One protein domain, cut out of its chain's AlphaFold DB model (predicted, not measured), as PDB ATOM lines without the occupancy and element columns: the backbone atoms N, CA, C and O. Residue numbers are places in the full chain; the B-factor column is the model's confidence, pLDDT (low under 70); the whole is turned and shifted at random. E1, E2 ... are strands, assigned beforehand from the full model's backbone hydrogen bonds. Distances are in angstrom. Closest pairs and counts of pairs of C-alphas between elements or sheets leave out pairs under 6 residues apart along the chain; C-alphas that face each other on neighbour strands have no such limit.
ATOM      1  N   SER A  12      66.347  29.702  13.351       79.25
ATOM      2  CA  SER A  12      65.179  29.548  12.467       79.25
ATOM      3  C   SER A  12      63.842  29.487  13.210       79.25
ATOM      4  O   SER A  12      62.797  29.347  12.579       79.25
ATOM      5  N   VAL A  13      63.849  29.536  14.544       87.81
ATOM      6  CA  VAL A  13      62.618  29.509  15.344       87.81
ATOM      7  C   VAL A  13      61.994  30.895  15.327       87.81
ATOM      8  O   VAL A  13      62.650  31.852  15.726       87.81
ATOM      9  N   VAL A  14      60.735  30.987  14.896       89.38
ATOM     10  CA  VAL A  14      59.913  32.198  14.991       89.38
ATOM     11  C   VAL A  14      59.120  32.157  16.295       89.38
ATOM     12  O   VAL A  14      58.435  31.180  16.596       89.38
ATOM     13  N   CYS A  15      59.219  33.220  17.080       87.00
ATOM     14  CA  CYS A  15      58.521  33.367  18.343       87.00
ATOM     15  C   CYS A  15      57.036  33.675  18.118       87.00
ATOM     16  O   CYS A  15      56.691  34.721  17.578       87.00
ATOM     17  N   TYR A  16      56.132  32.839  18.637       84.06
ATOM     18  CA  TYR A  16      54.682  33.078  18.545       84.06
ATOM     19  C   TYR A  16      54.170  34.257  19.389       84.06
ATOM     20  O   TYR A  16      52.998  34.595  19.297       84.06
ATOM     21  N   ASN A  17      55.008  34.863  20.238       85.75
ATOM     22  CA  ASN A  17      54.604  36.019  21.046       85.75
ATOM     23  C   ASN A  17      54.871  37.351  20.331       85.75
ATOM     24  O   ASN A  17      54.076  38.273  20.452       85.75
ATOM     25  N   CYS A  18      55.988  37.467  19.608       87.19
ATOM     26  CA  CYS A  18      56.406  38.732  18.996       87.19
ATOM     27  C   CYS A  18      56.750  38.647  17.508       87.19
ATOM     28  O   CYS A  18      57.153  39.656  16.937       87.19
ATOM     29  N   SER A  19      56.616  37.465  16.903       86.38
ATOM     30  CA  SER A  19      56.920  37.176  15.496       86.38
ATOM     31  C   SER A  19      58.384  37.366  15.081       86.38
ATOM     32  O   SER A  19      58.710  37.181  13.911       86.38
ATOM     33  N   ASP A  20      59.283  37.668  16.023       89.25
ATOM     34  CA  ASP A  20      60.723  37.726  15.766       89.25
ATOM     35  C   ASP A  20      61.333  36.318  15.769       89.25
ATOM     36  O   ASP A  20      60.846  35.412  16.450       89.25
ATOM     37  N   SER A  21      62.433  36.133  15.044       89.94
ATOM     38  CA  SER A  21      63.174  34.874  15.031       89.94
ATOM     39  C   SER A  21      64.256  34.799  16.120       89.94
ATOM     40  O   SER A  21      64.551  35.771  16.820       89.94
ATOM     41  N   GLY A  22      64.856  33.620  16.297       90.31
ATOM     42  CA  GLY A  22      66.023  33.430  17.163       90.31
ATOM     43  C   GLY A  22      65.705  33.077  18.615       90.31
ATOM     44  O   GLY A  22      66.625  32.983  19.425       90.31
ATOM     45  N   HIS A  23      64.431  32.868  18.963       91.12
ATOM     46  CA  HIS A  23      64.026  32.421  20.295       91.12
ATOM     47  C   HIS A  23      62.640  31.761  20.296       91.12
ATOM     48  O   HIS A  23      61.799  32.019  19.439       91.12
ATOM     49  N   PHE A  24      62.383  30.928  21.305       88.44
ATOM     50  CA  PHE A  24      61.056  30.373  21.577       88.44
ATOM     51  C   PHE A  24      60.218  31.352  22.406       88.44
ATOM     52  O   PHE A  24      60.765  32.093  23.219       88.44
ATOM     53  N   SER A  25      58.887  31.283  22.304       86.38
ATOM     54  CA  SER A  25      57.955  32.137  23.066       86.38
ATOM     55  C   SER A  25      58.164  32.112  24.582       86.38
ATOM     56  O   SER A  25      57.894  33.103  25.254       86.38
ATOM     57  N   VAL A  26      58.671  30.999  25.123       86.31
ATOM     58  CA  VAL A  26      58.995  30.856  26.551       86.31
ATOM     59  C   VAL A  26      60.135  31.789  26.976       86.31
ATOM     60  O   VAL A  26      60.102  32.308  28.086       86.31
ATOM     61  N   ASN A  27      61.082  32.055  26.072       89.56
ATOM     62  CA  ASN A  27      62.264  32.891  26.296       89.56
ATOM     63  C   ASN A  27      62.117  34.281  25.655       89.56
ATOM     64  O   ASN A  27      63.112  34.956  25.399       89.56
ATOM     65  N   CYS A  28      60.889  34.693  25.326       88.62
ATOM     66  CA  CYS A  28      60.651  35.985  24.700       88.62
ATOM     67  C   CYS A  28      60.908  37.120  25.706       88.62
ATOM     68  O   CYS A  28      60.304  37.114  26.778       88.62
ATOM     69  N   PRO A  29      61.757  38.110  25.370       89.25
ATOM     70  CA  PRO A  29      62.025  39.245  26.253       89.25
ATOM     71  C   PRO A  29      60.877  40.269  26.266       89.25
ATOM     72  O   PRO A  29      60.835  41.146  27.127       89.25
ATOM     73  N   LYS A  30      59.952  40.187  25.302       88.44
ATOM     74  CA  LYS A  30      58.777  41.061  25.207       88.44
ATOM     75  C   LYS A  30      57.659  40.557  26.122       88.44
ATOM     76  O   LYS A  30      57.561  39.365  26.414       88.44
ATOM     77  N   ARG A  31      56.782  41.474  26.550       85.56
ATOM     78  CA  ARG A  31      55.593  41.135  27.349       85.56
ATOM     79  C   ARG A  31      54.733  40.106  26.618       85.56
ATOM     80  O   ARG A  31      54.665  40.105  25.389       85.56
ATOM     81  N   ARG A  32      54.095  39.213  27.378       84.81
ATOM     82  CA  ARG A  32      53.192  38.214  26.806       84.81
ATOM     83  C   ARG A  32      51.909  38.888  26.348       84.81
ATOM     84  O   ARG A  32      51.260  39.551  27.150       84.81
ATOM     85  N   ILE A  33      51.555  38.674  25.090       86.94
ATOM     86  CA  ILE A  33      50.309  39.156  24.504       86.94
ATOM     87  C   ILE A  33      49.408  37.976  24.148       86.94
ATOM     88  O   ILE A  33      49.853  36.837  23.986       86.94
ATOM     89  N   CYS A  34      48.112  38.234  24.044       86.88
ATOM     90  CA  CYS A  34      47.157  37.241  23.597       86.88
ATOM     91  C   CYS A  34      47.385  36.908  22.118       86.88
ATOM     92  O   CYS A  34      47.236  37.772  21.264       86.88
ATOM     93  N   PHE A  35      47.657  35.645  21.787       83.00
ATOM     94  CA  PHE A  35      47.879  35.223  20.395       83.00
ATOM     95  C   PHE A  35      46.645  35.393  19.485       83.00
ATOM     96  O   PHE A  35      46.775  35.466  18.270       83.00
ATOM     97  N   ILE A  36      45.438  35.453  20.059       83.50
ATOM     98  CA  ILE A  36      44.183  35.523  19.293       83.50
ATOM     99  C   ILE A  36      43.848  36.962  18.893       83.50
ATOM    100  O   ILE A  36      43.512  37.221  17.742       83.50
ATOM    101  N   CYS A  37      43.914  37.898  19.840       86.00
ATOM    102  CA  CYS A  37      43.498  39.286  19.622       86.00
ATOM    103  C   CYS A  37      44.635  40.306  19.763       86.00
ATOM    104  O   CYS A  37      44.386  41.501  19.654       86.00
ATOM    105  N   HIS A  38      45.863  39.853  20.030       85.56
ATOM    106  CA  HIS A  38      47.052  40.678  20.284       85.56
ATOM    107  C   HIS A  38      46.916  41.657  21.464       85.56
ATOM    108  O   HIS A  38      47.717  42.575  21.607       85.56
ATOM    109  N   GLY A  39      45.930  41.454  22.344       84.62
ATOM    110  CA  GLY A  39      45.756  42.258  23.552       84.62
ATOM    111  C   GLY A  39      46.810  41.950  24.619       84.62
ATOM    112  O   GLY A  39      47.140  40.791  24.855       84.62
ATOM    113  N   GLU A  40      47.301  42.982  25.304       85.62
ATOM    114  CA  GLU A  40      48.329  42.855  26.354       85.62
ATOM    115  C   GLU A  40      47.758  42.532  27.746       85.62
ATOM    116  O   GLU A  40      48.495  42.188  28.666       85.62
ATOM    117  N   SER A  41      46.438  42.655  27.927       86.06
ATOM    118  CA  SER A  41      45.779  42.551  29.236       86.06
ATOM    119  C   SER A  41      45.483  41.122  29.696       86.06
ATOM    120  O   SER A  41      45.105  40.915  30.848       86.06
ATOM    121  N   HIS A  42      45.599  40.130  28.811       87.88
ATOM    122  CA  HIS A  42      45.204  38.752  29.089       87.88
ATOM    123  C   HIS A  42      45.984  37.742  28.236       87.88
ATOM    124  O   HIS A  42      46.535  38.068  27.189       87.88
ATOM    125  N   LEU A  43      45.987  36.483  28.676       85.81
ATOM    126  CA  LEU A  43      46.487  35.345  27.901       85.81
ATOM    127  C   LEU A  43      45.359  34.703  27.086       85.81
ATOM    128  O   LEU A  43      44.183  34.910  27.372       85.81
ATOM    129  N   VAL A  44      45.725  33.858  26.117       83.94
ATOM    130  CA  VAL A  44      44.804  33.116  25.232       83.94
ATOM    131  C   VAL A  44      43.662  32.434  25.996       83.94
ATOM    132  O   VAL A  44      42.514  32.514  25.570       83.94
ATOM    133  N   SER A  45      43.950  31.838  27.159       84.31
ATOM    134  CA  SER A  45      42.957  31.176  28.020       84.31
ATOM    135  C   SER A  45      41.827  32.098  28.492       84.31
ATOM    136  O   SER A  45      40.702  31.644  28.687       84.31
ATOM    137  N   ASN A  46      42.106  33.395  28.634       88.25
ATOM    138  CA  ASN A  46      41.159  34.413  29.083       88.25
ATOM    139  C   ASN A  46      40.776  35.386  27.958       88.25
ATOM    140  O   ASN A  46      40.303  36.488  28.236       88.25
ATOM    141  N   CYS A  47      40.966  35.002  26.693       88.38
ATOM    142  CA  CYS A  47      40.653  35.869  25.566       88.38
ATOM    143  C   CYS A  47      39.139  36.079  25.403       88.38
ATOM    144  O   CYS A  47      38.407  35.104  25.214       88.38
ATOM    145  N   PRO A  48      38.644  37.332  25.421       88.19
ATOM    146  CA  PRO A  48      37.229  37.611  25.206       88.19
ATOM    147  C   PRO A  48      36.805  37.300  23.767       88.19
ATOM    148  O   PRO A  48      35.699  36.813  23.565       88.19
ATOM    149  N   GLU A  49      37.687  37.500  22.778       85.69
ATOM    150  CA  GLU A  49      37.414  37.146  21.376       85.69
ATOM    151  C   GLU A  49      37.307  35.631  21.170       85.69
ATOM    152  O   GLU A  49      36.505  35.189  20.357       85.69
ATOM    153  N   TRP A  50      38.050  34.824  21.937       84.06
ATOM    154  CA  TRP A  50      37.944  33.359  21.882       84.06
ATOM    155  C   TRP A  50      36.610  32.840  22.416       84.06
ATOM    156  O   TRP A  50      36.113  31.815  21.966       84.06
ATOM    157  N   LYS A  51      36.019  33.549  23.383       82.12
ATOM    158  CA  LYS A  51      34.706  33.200  23.942       82.12
ATOM    159  C   LYS A  51      33.549  33.579  23.017       82.12
ATOM    160  O   LYS A  51      32.427  33.136  23.253       82.12
ATOM    161  N   LYS A  52      33.786  34.415  22.000       83.38
ATOM    162  CA  LYS A  52      32.755  34.764  21.019       83.38
ATOM    163  C   LYS A  52      32.487  33.572  20.097       83.38
ATOM    164  O   LYS A  52      33.397  32.793  19.821       83.38
ATOM    165  N   PRO A  53      31.258  33.437  19.574       77.44
ATOM    166  CA  PRO A  53      30.968  32.433  18.563       77.44
ATOM    167  C   PRO A  53      31.885  32.633  17.353       77.44
ATOM    168  O   PRO A  53      31.930  33.712  16.754       77.44
ATOM    169  N   HIS A  54      32.632  31.589  16.997       70.56
ATOM    170  CA  HIS A  54      33.486  31.614  15.819       70.56
ATOM    171  C   HIS A  54      32.633  31.726  14.557       70.56
ATOM    172  O   HIS A  54      31.619  31.042  14.402       70.56
ATOM    173  N   LYS A  55      33.069  32.577  13.624       69.75
ATOM    174  CA  LYS A  55      32.496  32.612  12.280       69.75
ATOM    175  C   LYS A  55      32.859  31.309  11.572       69.75
ATOM    176  O   LYS A  55      33.985  31.141  11.111       69.75
ATOM    177  N   CYS A  56      31.912  30.384  11.524       74.12
ATOM    178  CA  CYS A  56      32.062  29.114  10.829       74.12
ATOM    179  C   CYS A  56      31.459  29.202   9.427       74.12
ATOM    180  O   CYS A  56      30.485  29.923   9.195       74.12
ATOM    181  N   ALA A  57      32.024  28.435   8.498       81.69
ATOM    182  CA  ALA A  57      31.419  28.245   7.191       81.69
ATOM    183  C   ALA A  57      30.055  27.548   7.365       81.69
ATOM    184  O   ALA A  57      29.978  26.469   7.952       81.69
ATOM    185  N   LYS A  58      28.976  28.167   6.882       78.19
ATOM    186  CA  LYS A  58      27.616  27.615   6.932       78.19
ATOM    187  C   LYS A  58      27.442  26.617   5.795       78.19
ATOM    188  O   LYS A  58      27.579  26.991   4.638       78.19
ATOM    189  N   TYR A  59      27.135  25.364   6.095       81.81
ATOM    190  CA  TYR A  59      26.796  24.384   5.063       81.81
ATOM    191  C   TYR A  59      25.434  24.724   4.439       81.81
ATOM    192  O   TYR A  59      24.469  24.931   5.169       81.81
ATOM    193  N   LEU A  60      25.362  24.792   3.109       83.50
ATOM    194  CA  LEU A  60      24.132  25.119   2.375       83.50
ATOM    195  C   LEU A  60      23.537  23.923   1.631       83.50
ATOM    196  O   LEU A  60      22.341  23.896   1.369       83.50
ATOM    197  N   GLY A  61      24.351  22.931   1.283       81.44
ATOM    198  CA  GLY A  61      23.880  21.762   0.554       81.44
ATOM    199  C   GLY A  61      25.023  20.980  -0.060       81.44
ATOM    200  O   GLY A  61      26.190  21.331   0.105       81.44
ATOM    201  N   SER A  62      24.704  19.918  -0.788       92.62
ATOM    202  CA  SER A  62      25.702  19.087  -1.450       92.62
ATOM    203  C   SER A  62      25.153  18.527  -2.750       92.62
ATOM    204  O   SER A  62      24.000  18.112  -2.808       92.62
ATOM    205  N   ALA A  63      25.988  18.528  -3.788       83.44
ATOM    206  CA  ALA A  63      25.653  17.896  -5.060       83.44
ATOM    207  C   ALA A  63      25.935  16.382  -5.040       83.44
ATOM    208  O   ALA A  63      25.272  15.623  -5.737       83.44
ATOM    209  N   ASN A  64      26.935  15.943  -4.264       84.69
ATOM    210  CA  ASN A  64      27.318  14.541  -4.083       84.69
ATOM    211  C   ASN A  64      28.241  14.387  -2.855       84.69
ATOM    212  O   ASN A  64      28.790  15.373  -2.361       84.69
ATOM    213  N   LYS A  65      28.488  13.158  -2.386       88.12
ATOM    214  CA  LYS A  65      29.363  12.865  -1.239       88.12
ATOM    215  C   LYS A  65      30.739  13.531  -1.403       88.12
ATOM    216  O   LYS A  65      31.492  13.205  -2.314       88.12
ATOM    217  N   GLY A  66      31.064  14.454  -0.498       88.12
ATOM    218  CA  GLY A  66      32.324  15.211  -0.500       88.12
ATOM    219  C   GLY A  66      32.293  16.534  -1.277       88.12
ATOM    220  O   GLY A  66      33.216  17.329  -1.141       88.12
ATOM    221  N   LEU A  67      31.222  16.818  -2.024       87.38
ATOM    222  CA  LEU A  67      31.018  18.063  -2.771       87.38
ATOM    223  C   LEU A  67      29.949  18.915  -2.079       87.38
ATOM    224  O   LEU A  67      28.832  19.083  -2.573       87.38
ATOM    225  N   GLY A  68      30.273  19.363  -0.866       87.06
ATOM    226  CA  GLY A  68      29.443  20.277  -0.085       87.06
ATOM    227  C   GLY A  68      29.676  21.733  -0.482       87.06
ATOM    228  O   GLY A  68      30.809  22.152  -0.709       87.06
ATOM    229  N   PHE A  69      28.603  22.513  -0.523       84.88
ATOM    230  CA  PHE A  69      28.631  23.958  -0.682       84.88
ATOM    231  C   PHE A  69      28.581  24.600   0.700       84.88
ATOM    232  O   PHE A  69      27.660  24.350   1.481       84.88
ATOM    233  N   PHE A  70      29.569  25.439   0.994       85.88
ATOM    234  CA  PHE A  70      29.645  26.177   2.246       85.88
ATOM    235  C   PHE A  70      29.680  27.674   1.963       85.88
ATOM    236  O   PHE A  70      30.367  28.135   1.053       85.88
ATOM    237  N   HIS A  71      28.973  28.438   2.781       75.81
ATOM    238  CA  HIS A  71      28.999  29.884   2.785       75.81
ATOM    239  C   HIS A  71      29.917  30.382   3.901       75.81
ATOM    240  O   HIS A  71      29.657  30.162   5.085       75.81
ATOM    241  N   VAL A  72      30.994  31.066   3.523       79.19
ATOM    242  CA  VAL A  72      31.869  31.767   4.465       79.19
ATOM    243  C   VAL A  72      31.482  33.237   4.443       79.19
ATOM    244  O   VAL A  72      31.747  33.931   3.465       79.19
ATOM    245  N   ASP A  73      30.873  33.693   5.535       64.75
ATOM    246  CA  ASP A  73      30.534  35.100   5.731       64.75
ATOM    247  C   ASP A  73      31.825  35.907   5.947       64.75
ATOM    248  O   ASP A  73      32.423  35.925   7.032       64.75
ATOM    249  N   VAL A  74      32.299  36.514   4.861       66.00
ATOM    250  CA  VAL A  74      33.438  37.426   4.854       66.00
ATOM    251  C   VAL A  74      32.917  38.849   4.745       66.00
ATOM    252  O   VAL A  74      32.093  39.150   3.886       66.00
ATOM    253  N   ALA A  75      33.443  39.746   5.582       64.75
ATOM    254  CA  ALA A  75      33.192  41.171   5.412       64.75
ATOM    255  C   ALA A  75      33.539  41.584   3.970       64.75
ATOM    256  O   ALA A  75      34.558  41.132   3.428       64.75
ATOM    257  N   GLY A  76      32.691  42.419   3.364       57.34
ATOM    258  CA  GLY A  76      32.885  42.903   2.000       57.34
ATOM    259  C   GLY A  76      34.292  43.474   1.828       57.34
ATOM    260  O   GLY A  76      34.707  44.363   2.570       57.34
TER     261      GLY A  76
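What this domain is: This is residues 12 to 76 of the 162 residues of a protein of Arundo donax (UniProt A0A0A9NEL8). Little regular structure: a two-stranded hairpin, E1 and E2, makes one end of an elongated model, and a long winding chain with no named element, residues 12 to 57, leads away from it and folds back on itself in loops at the other end. The printed part has 65 residues, with no named helix and two named strands, E1 then E2, in one antiparallel sheet. The class is all strand, though the named elements hold only 12 of the 65 residues. The whole is extended, with a radius of gyration of the C-alphas of 18.1 A and spans of 52 by 29 by 24 A.

Where its parts are: E1, residues 58 to 64, begins at C-alpha 58 (27.616, 27.615, 6.932) and is 17.1 A long from first to last C-alpha. E2, residues 67 to 71, ends at C-alpha 71 (28.999, 29.884, 2.785).

How they stand to each other: E1 and E2 form a hairpin with a tight link of 2 residues. They are antiparallel, with 159 degrees between their directions. The C-alphas of Ser 62 and Gly 68 face each other at 4.2 A. N 58 and O 71, 2.8 A apart, and N 69 and O 61, 2.8 A, are within hydrogen-bond range.

The domain as a whole: The two C-alphas farthest apart, those of Pro 29 and Ala 63, are 52.5 A apart. The printed part has no cut. Residue 55 and residues 73 to 76 have pLDDT under 70.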